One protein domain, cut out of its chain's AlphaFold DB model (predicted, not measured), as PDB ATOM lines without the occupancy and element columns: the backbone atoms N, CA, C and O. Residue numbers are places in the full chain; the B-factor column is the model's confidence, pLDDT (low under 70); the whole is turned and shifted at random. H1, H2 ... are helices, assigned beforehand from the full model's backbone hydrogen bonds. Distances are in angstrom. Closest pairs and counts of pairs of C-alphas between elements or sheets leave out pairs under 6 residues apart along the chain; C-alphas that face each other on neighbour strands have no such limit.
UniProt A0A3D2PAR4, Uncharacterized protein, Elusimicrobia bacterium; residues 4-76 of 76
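Overview. This is residues 4 to 76 of the 76 residues of an uncharacterized protein of Elusimicrobia bacterium (UniProt A0A3D2PAR4). A compact helical body, the hairpin of H3 and H4 with H1 packed on both and short H2 at a corner, has one long arm, H5, whose residues 62 to 75 stick out. The 73 printed residues, all helix by class, hold five named helices, H1 to H5 in order. The whole is loose, radius of gyration of the C-alphas 14.4 A, spanning 51 by 24 by 18 A.

Arrangement. H1, residues 4 to 13, touches H4, residues 36 to 50, the closest C-alphas being those of Ile 10 and Ala 42, 6.4 A. H2, residues 16 to 19, touches H3, residues 21 to 34, only at the corner, closest C-alphas Cys 16 and Val 24, 6.6 A. H3 and H4 form a hairpin, at a shallow tilt of 13 degrees, closest C-alphas Tyr 32 and Lys 39, 5.0 A. H5, residues 54 to 75, touches H4 with residues 54 to 55 alone, closest C-alphas Glu 43 and Leu 54, 5.7 A, about perpendicular at 89 degrees. Every O i to N i+4 pair is within hydrogen-bond range in H1 and H3, 9 of 11 in H4, 15 of 18 in H5; H2 is too short.

Along the chain. H1 begins at C-alpha 4 (114.949, 246.659, 306.723). H5, 33.0 A long, ends at C-alpha 75 (87.453, 208.816, 287.672).

Size, cuts and confidence. The printed part has no cut. Residues 60 to 76 have pLDDT under 70.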
ATOM      1  N   GLU A   4     113.671 247.373 306.705       96.94
ATOM      2  CA  GLU A   4     114.949 246.659 306.723       96.94
ATOM      3  C   GLU A   4     114.791 245.245 307.291       96.94
ATOM      4  O   GLU A   4     115.247 244.278 306.688       96.94
ATOM      5  N   GLU A   5     114.066 245.114 308.401       97.75
ATOM      6  CA  GLU A   5     113.720 243.825 309.007       97.75
ATOM      7  C   GLU A   5     112.936 242.941 308.030       97.75
ATOM      8  O   GLU A   5     113.275 241.776 307.837       97.75
ATOM      9  N   ALA A   6     111.935 243.508 307.347       97.50
ATOM     10  CA  ALA A   6     111.159 242.781 306.343       97.50
ATOM     11  C   ALA A   6     112.040 242.258 305.202       97.50
ATOM     12  O   ALA A   6     111.865 241.124 304.763       97.50
ATOM     13  N   LYS A   7     113.002 243.066 304.742       96.62
ATOM     14  CA  LYS A   7     113.944 242.669 303.694       96.62
ATOM     15  C   LYS A   7     114.807 241.484 304.139       96.62
ATOM     16  O   LYS A   7     114.885 240.513 303.396       96.62
ATOM     17  N   LYS A   8     115.370 241.529 305.353       96.81
ATOM     18  CA  LYS A   8     116.172 240.427 305.917       96.81
ATOM     19  C   LYS A   8     115.368 239.130 306.004       96.81
ATOM     20  O   LYS A   8     115.856 238.079 305.611       96.81
ATOM     21  N   ILE A   9     114.116 239.204 306.467       97.00
ATOM     22  CA  ILE A   9     113.238 238.027 306.527       97.00
ATOM     23  C   ILE A   9     112.979 237.474 305.124       97.00
ATOM     24  O   ILE A   9     113.118 236.275 304.917       97.00
ATOM     25  N   ILE A  10     112.641 238.325 304.153       96.19
ATOM     26  CA  ILE A  10     112.420 237.897 302.765       96.19
ATOM     27  C   ILE A  10     113.672 237.213 302.198       96.19
ATOM     28  O   ILE A  10     113.548 236.159 301.584       96.19
ATOM     29  N   GLU A  11     114.862 237.773 302.422       94.94
ATOM     30  CA  GLU A  11     116.136 237.183 301.986       94.94
ATOM     31  C   GLU A  11     116.381 235.808 302.621       94.94
ATOM     32  O   GLU A  11     116.791 234.887 301.922       94.94
ATOM     33  N   ILE A  12     116.048 235.623 303.904       95.19
ATOM     34  CA  ILE A  12     116.086 234.302 304.549       95.19
ATOM     35  C   ILE A  12     115.109 233.343 303.858       95.19
ATOM     36  O   ILE A  12     115.494 232.231 303.498       95.19
ATOM     37  N   LEU A  13     113.866 233.779 303.614       95.12
ATOM     38  CA  LEU A  13     112.851 232.955 302.949       95.12
ATOM     39  C   LEU A  13     113.279 232.525 301.541       95.12
ATOM     40  O   LEU A  13     112.910 231.431 301.128       95.12
ATOM     41  N   LEU A  14     114.073 233.335 300.824       93.38
ATOM     42  CA  LEU A  14     114.622 232.969 299.511       93.38
ATOM     43  C   LEU A  14     115.569 231.764 299.555       93.38
ATOM     44  O   LEU A  14     115.803 231.153 298.518       93.38
ATOM     45  N   THR A  15     116.136 231.441 300.716       92.12
ATOM     46  CA  THR A  15     117.090 230.331 300.882       92.12
ATOM     47  C   THR A  15     116.438 229.052 301.403       92.12
ATOM     48  O   THR A  15     117.072 227.996 301.425       92.12
ATOM     49  N   CYS A  16     115.167 229.117 301.810       86.94
ATOM     50  CA  CYS A  16     114.445 227.963 302.327       86.94
ATOM     51  C   CYS A  16     114.318 226.864 301.268       86.94
ATOM     52  O   CYS A  16     114.050 227.141 300.099       86.94
ATOM     53  N   ASP A  17     114.483 225.613 301.705       80.19
ATOM     54  CA  ASP A  17     114.406 224.419 300.854       80.19
ATOM     55  C   ASP A  17     115.312 224.507 299.609       80.19
ATOM     56  O   ASP A  17     114.887 224.318 298.469       80.19
ATOM     57  N   GLY A  18     116.563 224.931 299.828       84.44
ATOM     58  CA  GLY A  18     117.559 225.112 298.767       84.44
ATOM     59  C   GLY A  18     117.265 226.273 297.811       84.44
ATOM     60  O   GLY A  18     117.888 226.365 296.758       84.44
ATOM     61  N   GLY A  19     116.315 227.147 298.153       86.38
ATOM     62  CA  GLY A  19     115.878 228.244 297.296       86.38
ATOM     63  C   GLY A  19     114.973 227.801 296.150       86.38
ATOM     64  O   GLY A  19     114.930 228.457 295.113       86.38
ATOM     65  N   CYS A  20     114.234 226.703 296.319       91.94
ATOM     66  CA  CYS A  20     113.236 226.266 295.348       91.94
ATOM     67  C   CYS A  20     112.158 227.346 295.126       91.94
ATOM     68  O   CYS A  20     111.432 227.715 296.052       91.94
ATOM     69  N   GLU A  21     111.993 227.813 293.884       91.00
ATOM     70  CA  GLU A  21     111.031 228.865 293.506       91.00
ATOM     71  C   GLU A  21     109.587 228.575 293.971       91.00
ATOM     72  O   GLU A  21     108.855 229.486 294.370       91.00
ATOM     73  N   TYR A  22     109.186 227.299 294.019       89.81
ATOM     74  CA  TYR A  22     107.874 226.859 294.504       89.81
ATOM     75  C   TYR A  22     107.701 227.090 296.003       89.81
ATOM     76  O   TYR A  22     106.706 227.685 296.440       89.81
ATOM     77  N   CYS A  23     108.676 226.642 296.787       90.81
ATOM     78  CA  CYS A  23     108.668 226.761 298.238       90.81
ATOM     79  C   CYS A  23     108.758 228.232 298.637       90.81
ATOM     80  O   CYS A  23     107.918 228.730 299.390       90.81
ATOM     81  N   VAL A  24     109.686 228.960 298.015       94.25
ATOM     82  CA  VAL A  24     109.864 230.394 298.222       94.25
ATOM     83  C   VAL A  24     108.595 231.170 297.867       94.25
ATOM     84  O   VAL A  24     108.139 231.988 298.664       94.25
ATOM     85  N   SER A  25     107.955 230.899 296.723       94.00
ATOM     86  CA  SER A  25     106.723 231.606 296.338       94.00
ATOM     87  C   SER A  25     105.577 231.393 297.335       94.00
ATOM     88  O   SER A  25     104.817 232.322 297.623       94.00
ATOM     89  N   SER A  26     105.472 230.187 297.903       92.50
ATOM     90  CA  SER A  26     104.460 229.845 298.904       92.50
ATOM     91  C   SER A  26     104.720 230.572 300.224       92.50
ATOM     92  O   SER A  26     103.794 231.141 300.804       92.50
ATOM     93  N   LEU A  27     105.981 230.621 300.660       94.50
ATOM     94  CA  LEU A  27     106.397 231.329 301.869       94.50
ATOM     95  C   LEU A  27     106.210 232.841 301.739       94.50
ATOM     96  O   LEU A  27     105.636 233.465 302.629       94.50
ATOM     97  N   LEU A  28     106.606 233.431 300.609       95.38
ATOM     98  CA  LEU A  28     106.403 234.858 300.360       95.38
ATOM     99  C   LEU A  28     104.917 235.214 300.314       95.38
ATOM    100  O   LEU A  28     104.527 236.255 300.842       95.38
ATOM    101  N   LYS A  29     104.072 234.334 299.762       93.75
ATOM    102  CA  LYS A  29     102.616 234.507 299.781       93.75
ATOM    103  C   LYS A  29     102.039 234.523 301.189       93.75
ATOM    104  O   LYS A  29     101.165 235.341 301.465       93.75
ATOM    105  N   LEU A  30     102.512 233.647 302.072       94.88
ATOM    106  CA  LEU A  30     102.126 233.678 303.484       94.88
ATOM    107  C   LEU A  30     102.629 234.959 304.157       94.88
ATOM    108  O   LEU A  30     101.855 235.645 304.819       94.88
ATOM    109  N   PHE A  31     103.884 235.331 303.903       95.81
ATOM    110  CA  PHE A  31     104.506 236.524 304.463       95.81
ATOM    111  C   PHE A  31     103.743 237.805 304.112       95.81
ATOM    112  O   PHE A  31     103.360 238.548 305.009       95.81
ATOM    113  N   TYR A  32     103.466 238.077 302.831       94.81
ATOM    114  CA  TYR A  32     102.747 239.303 302.472       94.81
ATOM    115  C   TYR A  32     101.242 239.220 302.755       94.81
ATOM    116  O   TYR A  32     100.580 240.253 302.752       94.81
ATOM    117  N   LYS A  33     100.672 238.030 302.989       94.56
ATOM    118  CA  LYS A  33      99.296 237.912 303.491       94.56
ATOM    119  C   LYS A  33      99.202 238.445 304.922       94.56
ATOM    120  O   LYS A  33      98.262 239.174 305.219       94.56
ATOM    121  N   GLU A  34     100.186 238.119 305.757       97.25
ATOM    122  CA  GLU A  34     100.293 238.622 307.133       97.25
ATOM    123  C   GLU A  34     100.779 240.080 307.178       97.25
ATOM    124  O   GLU A  34     100.319 240.888 307.982       97.25
ATOM    125  N   PHE A  35     101.665 240.460 306.251       96.31
ATOM    126  CA  PHE A  35     102.230 241.806 306.170       96.31
ATOM    127  C   PHE A  35     102.024 242.461 304.786       96.31
ATOM    128  O   PHE A  35     102.992 242.663 304.040       96.31
ATOM    129  N   PRO A  36     100.788 242.882 304.435       96.25
ATOM    130  CA  PRO A  36     100.433 243.363 303.089       96.25
ATOM    131  C   PRO A  36     101.281 244.519 302.560       96.25
ATOM    132  O   PRO A  36     101.587 244.574 301.367       96.25
ATOM    133  N   LYS A  37     101.730 245.420 303.443       97.50
ATOM    134  CA  LYS A  37     102.590 246.560 303.078       97.50
ATOM    135  C   LYS A  37     103.917 246.158 302.421       97.50
ATOM    136  O   LYS A  37     104.526 246.984 301.748       97.50
ATOM    137  N   TYR A  38     104.363 244.911 302.587       97.75
ATOM    138  CA  TYR A  38     105.613 244.410 302.010       97.75
ATOM    139  C   TYR A  38     105.420 243.571 300.747       97.75
ATOM    140  O   TYR A  38     106.404 243.044 300.236       97.75
ATOM    141  N   LYS A  39     104.199 243.480 300.198       96.19
ATOM    142  CA  LYS A  39     103.927 242.721 298.966       96.19
ATOM    143  C   LYS A  39     104.886 243.099 297.829       96.19
ATOM    144  O   LYS A  39     105.581 242.231 297.316       96.19
ATOM    145  N   LYS A  40     104.993 244.395 297.512       96.62
ATOM    146  CA  LYS A  40     105.888 244.880 296.444       96.62
ATOM    147  C   LYS A  40     107.352 244.511 296.692       96.62
ATOM    148  O   LYS A  40     108.052 244.118 295.771       96.62
ATOM    149  N   LEU A  41     107.800 244.596 297.947       96.75
ATOM    150  CA  LEU A  41     109.166 244.231 298.321       96.75
ATOM    151  C   LEU A  41     109.424 242.731 298.102       96.75
ATOM    152  O   LEU A  41     110.456 242.367 297.548       96.75
ATOM    153  N   ALA A  42     108.482 241.872 298.499       95.94
ATOM    154  CA  ALA A  42     108.571 240.430 298.279       95.94
ATOM    155  C   ALA A  42     108.591 240.076 296.781       95.94
ATOM    156  O   ALA A  42     109.402 239.256 296.357       95.94
ATOM    157  N   GLU A  43     107.750 240.727 295.973       95.75
ATOM    158  CA  GLU A  43     107.706 240.545 294.515       95.75
ATOM    159  C   GLU A  43     109.010 240.980 293.838       95.75
ATOM    160  O   GLU A  43     109.551 240.248 293.009       95.75
ATOM    161  N   GLU A  44     109.550 242.140 294.216       96.25
ATOM    162  CA  GLU A  44     110.812 242.652 293.680       96.25
ATOM    163  C   GLU A  44     111.985 241.716 293.972       96.25
ATOM    164  O   GLU A  44     112.808 241.465 293.090       96.25
ATOM    165  N   VAL A  45     112.075 241.209 295.203       94.88
ATOM    166  CA  VAL A  45     113.162 240.318 295.621       94.88
ATOM    167  C   VAL A  45     113.036 238.951 294.943       94.88
ATOM    168  O   VAL A  45     114.023 238.447 294.411       94.88
ATOM    169  N   PHE A  46     111.823 238.401 294.851       94.81
ATOM    170  CA  PHE A  46     111.571 237.159 294.118       94.81
ATOM    171  C   PHE A  46     111.944 237.276 292.636       94.81
ATOM    172  O   PHE A  46     112.652 236.423 292.103       94.81
ATOM    173  N   ARG A  47     111.538 238.369 291.975       95.50
ATOM    174  CA  ARG A  47     111.887 238.613 290.571       95.50
ATOM    175  C   ARG A  47     113.389 238.718 290.365       95.50
ATOM    176  O   ARG A  47     113.891 238.194 289.380       95.50
ATOM    177  N   LYS A  48     114.104 239.391 291.268       95.12
ATOM    178  CA  LYS A  48     115.568 239.487 291.191       95.12
ATOM    179  C   LYS A  48     116.239 238.117 291.301       95.12
ATOM    180  O   LYS A  48     117.203 237.884 290.587       95.12
ATOM    181  N   GLN A  49     115.719 237.236 292.153       94.69
ATOM    182  CA  GLN A  49     116.295 235.913 292.388       94.69
ATOM    183  C   GLN A  49     116.004 234.919 291.253       94.69
ATOM    184  O   GLN A  49     116.897 234.191 290.833       94.69
ATOM    185  N   PHE A  50     114.767 234.884 290.751       92.62
ATOM    186  CA  PHE A  50     114.296 233.832 289.834       92.62
ATOM    187  C   PHE A  50     113.991 234.329 288.417       92.62
ATOM    188  O   PHE A  50     113.533 233.566 287.572       92.62
ATOM    189  N   ASN A  51     114.203 235.621 288.151       94.62
ATOM    190  CA  ASN A  51     113.896 236.275 286.878       94.62
ATOM    191  C   ASN A  51     112.443 236.052 286.403       94.62
ATOM    192  O   ASN A  51     112.154 235.947 285.210       94.62
ATOM    193  N   VAL A  52     111.504 235.962 287.350       92.38
ATOM    194  CA  VAL A  52     110.092 235.696 287.072       92.38
ATOM    195  C   VAL A  52     109.187 236.473 288.023       92.38
ATOM    196  O   VAL A  52     109.485 236.661 289.199       92.38
ATOM    197  N   GLU A  53     108.051 236.936 287.509       93.69
ATOM    198  CA  GLU A  53     107.044 237.633 288.311       93.69
ATOM    199  C   GLU A  53     106.318 236.648 289.242       93.69
ATOM    200  O   GLU A  53     105.717 235.673 288.775       93.69
ATOM    201  N   LEU A  54     106.310 236.932 290.550       91.25
ATOM    202  CA  LEU A  54     105.705 236.077 291.581       91.25
ATOM    203  C   LEU A  54     104.211 235.810 291.325       91.25
ATOM    204  O   LEU A  54     103.737 234.679 291.457       91.25
ATOM    205  N   GLU A  55     103.454 236.821 290.888       87.62
ATOM    206  CA  GLU A  55     102.043 236.633 290.522       87.62
ATOM    207  C   GLU A  55     101.871 235.708 289.310       87.62
ATOM    208  O   GLU A  55     100.969 234.870 289.291       87.62
ATOM    209  N   LYS A  56     102.731 235.825 288.290       86.44
ATOM    210  CA  LYS A  56     102.673 234.944 287.112       86.44
ATOM    211  C   LYS A  56     103.066 233.514 287.473       86.44
ATOM    212  O   LYS A  56     102.486 232.568 286.945       86.44
ATOM    213  N   PHE A  57     104.048 233.354 288.355       87.50
ATOM    214  CA  PHE A  57     104.473 232.058 288.870       87.50
ATOM    215  C   PHE A  57     103.328 231.371 289.629       87.50
ATOM    216  O   PHE A  57     102.873 230.295 289.251       87.50
ATOM    217  N   THR A  58     102.757 232.051 290.622       82.56
ATOM    218  CA  THR A  58     101.677 231.492 291.447       82.56
ATOM    219  C   THR A  58     100.399 231.185 290.657       82.56
ATOM    220  O   THR A  58      99.789 230.141 290.898       82.56
ATOM    221  N   LYS A  59     100.011 232.024 289.680       78.44
ATOM    222  CA  LYS A  59      98.831 231.784 288.819       78.44
ATOM    223  C   LYS A  59      98.952 230.500 287.991       78.44
ATOM    224  O   LYS A  59      97.977 229.749 287.900       78.44
ATOM    225  N   ARG A  60     100.138 230.218 287.437       69.38
ATOM    226  CA  ARG A  60     100.401 228.991 286.659       69.38
ATOM    227  C   ARG A  60     100.171 227.724 287.485       69.38
ATOM    228  O   ARG A  60      99.556 226.782 286.996       69.38
ATOM    229  N   HIS A  61     100.556 227.735 288.759       63.06
ATOM    230  CA  HIS A  61     100.425 226.560 289.626       63.06
ATOM    231  C   HIS A  61      99.055 226.417 290.294       63.06
ATOM    232  O   HIS A  61      98.637 225.302 290.609       63.06
ATOM    233  N   SER A  62      98.292 227.503 290.458       58.66
ATOM    234  CA  SER A  62      96.887 227.385 290.874       58.66
ATOM    235  C   SER A  62      96.011 226.675 289.836       58.66
ATOM    236  O   SER A  62      95.089 225.965 290.229       58.66
ATOM    237  N   LEU A  63      96.324 226.805 288.540       52.72
ATOM    238  CA  LEU A  63      95.571 226.162 287.454       52.72
ATOM    239  C   LEU A  63      95.834 224.647 287.356       52.72
ATOM    240  O   LEU A  63      94.925 223.887 287.014       52.72
ATOM    241  N   GLN A  64      97.035 224.187 287.722       51.94
ATOM    242  CA  GLN A  64      97.368 222.756 287.765       51.94
ATOM    243  C   GLN A  64      96.542 222.011 288.828       51.94
ATOM    244  O   GLN A  64      95.942 220.979 288.531       51.94
ATOM    245  N   LYS A  65      96.384 222.596 290.028       52.19
ATOM    246  CA  LYS A  65      95.587 221.996 291.119       52.19
ATOM    247  C   LYS A  65      94.095 221.872 290.798       52.19
ATOM    248  O   LYS A  65      93.426 220.981 291.321       52.19
ATOM    249  N   THR A  66      93.545 222.767 289.976       54.34
ATOM    250  CA  THR A  66      92.146 222.672 289.524       54.34
ATOM    251  C   THR A  66      91.948 221.575 288.488       54.34
ATOM    252  O   THR A  66      90.944 220.875 288.564       54.34
ATOM    253  N   GLY A  67      92.910 221.375 287.580       55.88
ATOM    254  CA  GLY A  67      92.870 220.284 286.607       55.88
ATOM    255  C   GLY A  67      92.925 218.915 287.284       55.88
ATOM    256  O   GLY A  67      92.051 218.085 287.055       55.88
ATOM    257  N   GLU A  68      93.883 218.702 288.189       56.72
ATOM    258  CA  GLU A  68      94.044 217.431 288.916       56.72
ATOM    259  C   GLU A  68      92.805 217.051 289.737       56.72
ATOM    260  O   GLU A  68      92.369 215.899 289.689       56.72
ATOM    261  N   LYS A  69      92.191 218.024 290.429       57.03
ATOM    262  CA  LYS A  69      90.928 217.826 291.165       57.03
ATOM    263  C   LYS A  69      89.747 217.494 290.252       57.03
ATOM    264  O   LYS A  69      88.846 216.769 290.669       57.03
ATOM    265  N   LEU A  70      89.720 218.042 289.035       56.91
ATOM    266  CA  LEU A  70      88.682 217.736 288.050       56.91
ATOM    267  C   LEU A  70      88.838 216.298 287.537       56.91
ATOM    268  O   LEU A  70      87.869 215.547 287.506       56.91
ATOM    269  N   TRP A  71      90.070 215.886 287.225       57.19
ATOM    270  CA  TRP A  71      90.383 214.531 286.762       57.19
ATOM    271  C   TRP A  71      90.097 213.449 287.811       57.19
ATOM    272  O   TRP A  71      89.636 212.370 287.448       57.19
ATOM    273  N   THR A  72      90.313 213.718 289.105       64.38
ATOM    274  CA  THR A  72      89.956 212.768 290.182       64.38
ATOM    275  C   THR A  72      88.447 212.630 290.368       64.38
ATOM    276  O   THR A  72      87.980 211.539 290.670       64.38
ATOM    277  N   LYS A  73      87.672 213.701 290.150       65.31
ATOM    278  CA  LYS A  73      86.201 213.653 290.196       65.31
ATOM    279  C   LYS A  73      85.565 212.916 289.018       65.31
ATOM    280  O   LYS A  73      84.449 212.453 289.165       65.31
ATOM    281  N   ILE A  74      86.233 212.855 287.867       68.88
ATOM    282  CA  ILE A  74      85.730 212.149 286.675       68.88
ATOM    283  C   ILE A  74      86.020 210.636 286.754       68.88
ATOM    284  O   ILE A  74      85.354 209.849 286.090       68.88
ATOM    285  N   LYS A  75      87.026 210.222 287.537       64.00
ATOM    286  CA  LYS A  75      87.453 208.816 287.672       64.00
ATOM    287  C   LYS A  75      86.811 208.051 288.843       64.00
ATOM    288  O   LYS A  75      87.004 206.840 288.904       64.00
ATOM    289  N   ASN A  76      86.104 208.738 289.740       53.41
ATOM    290  CA  ASN A  76      85.296 208.157 290.823       53.41
ATOM    291  C   ASN A  76      83.814 208.262 290.470       53.41
ATOM    292  O   ASN A  76      83.051 207.393 290.937       53.41
TER     293      ASN A  76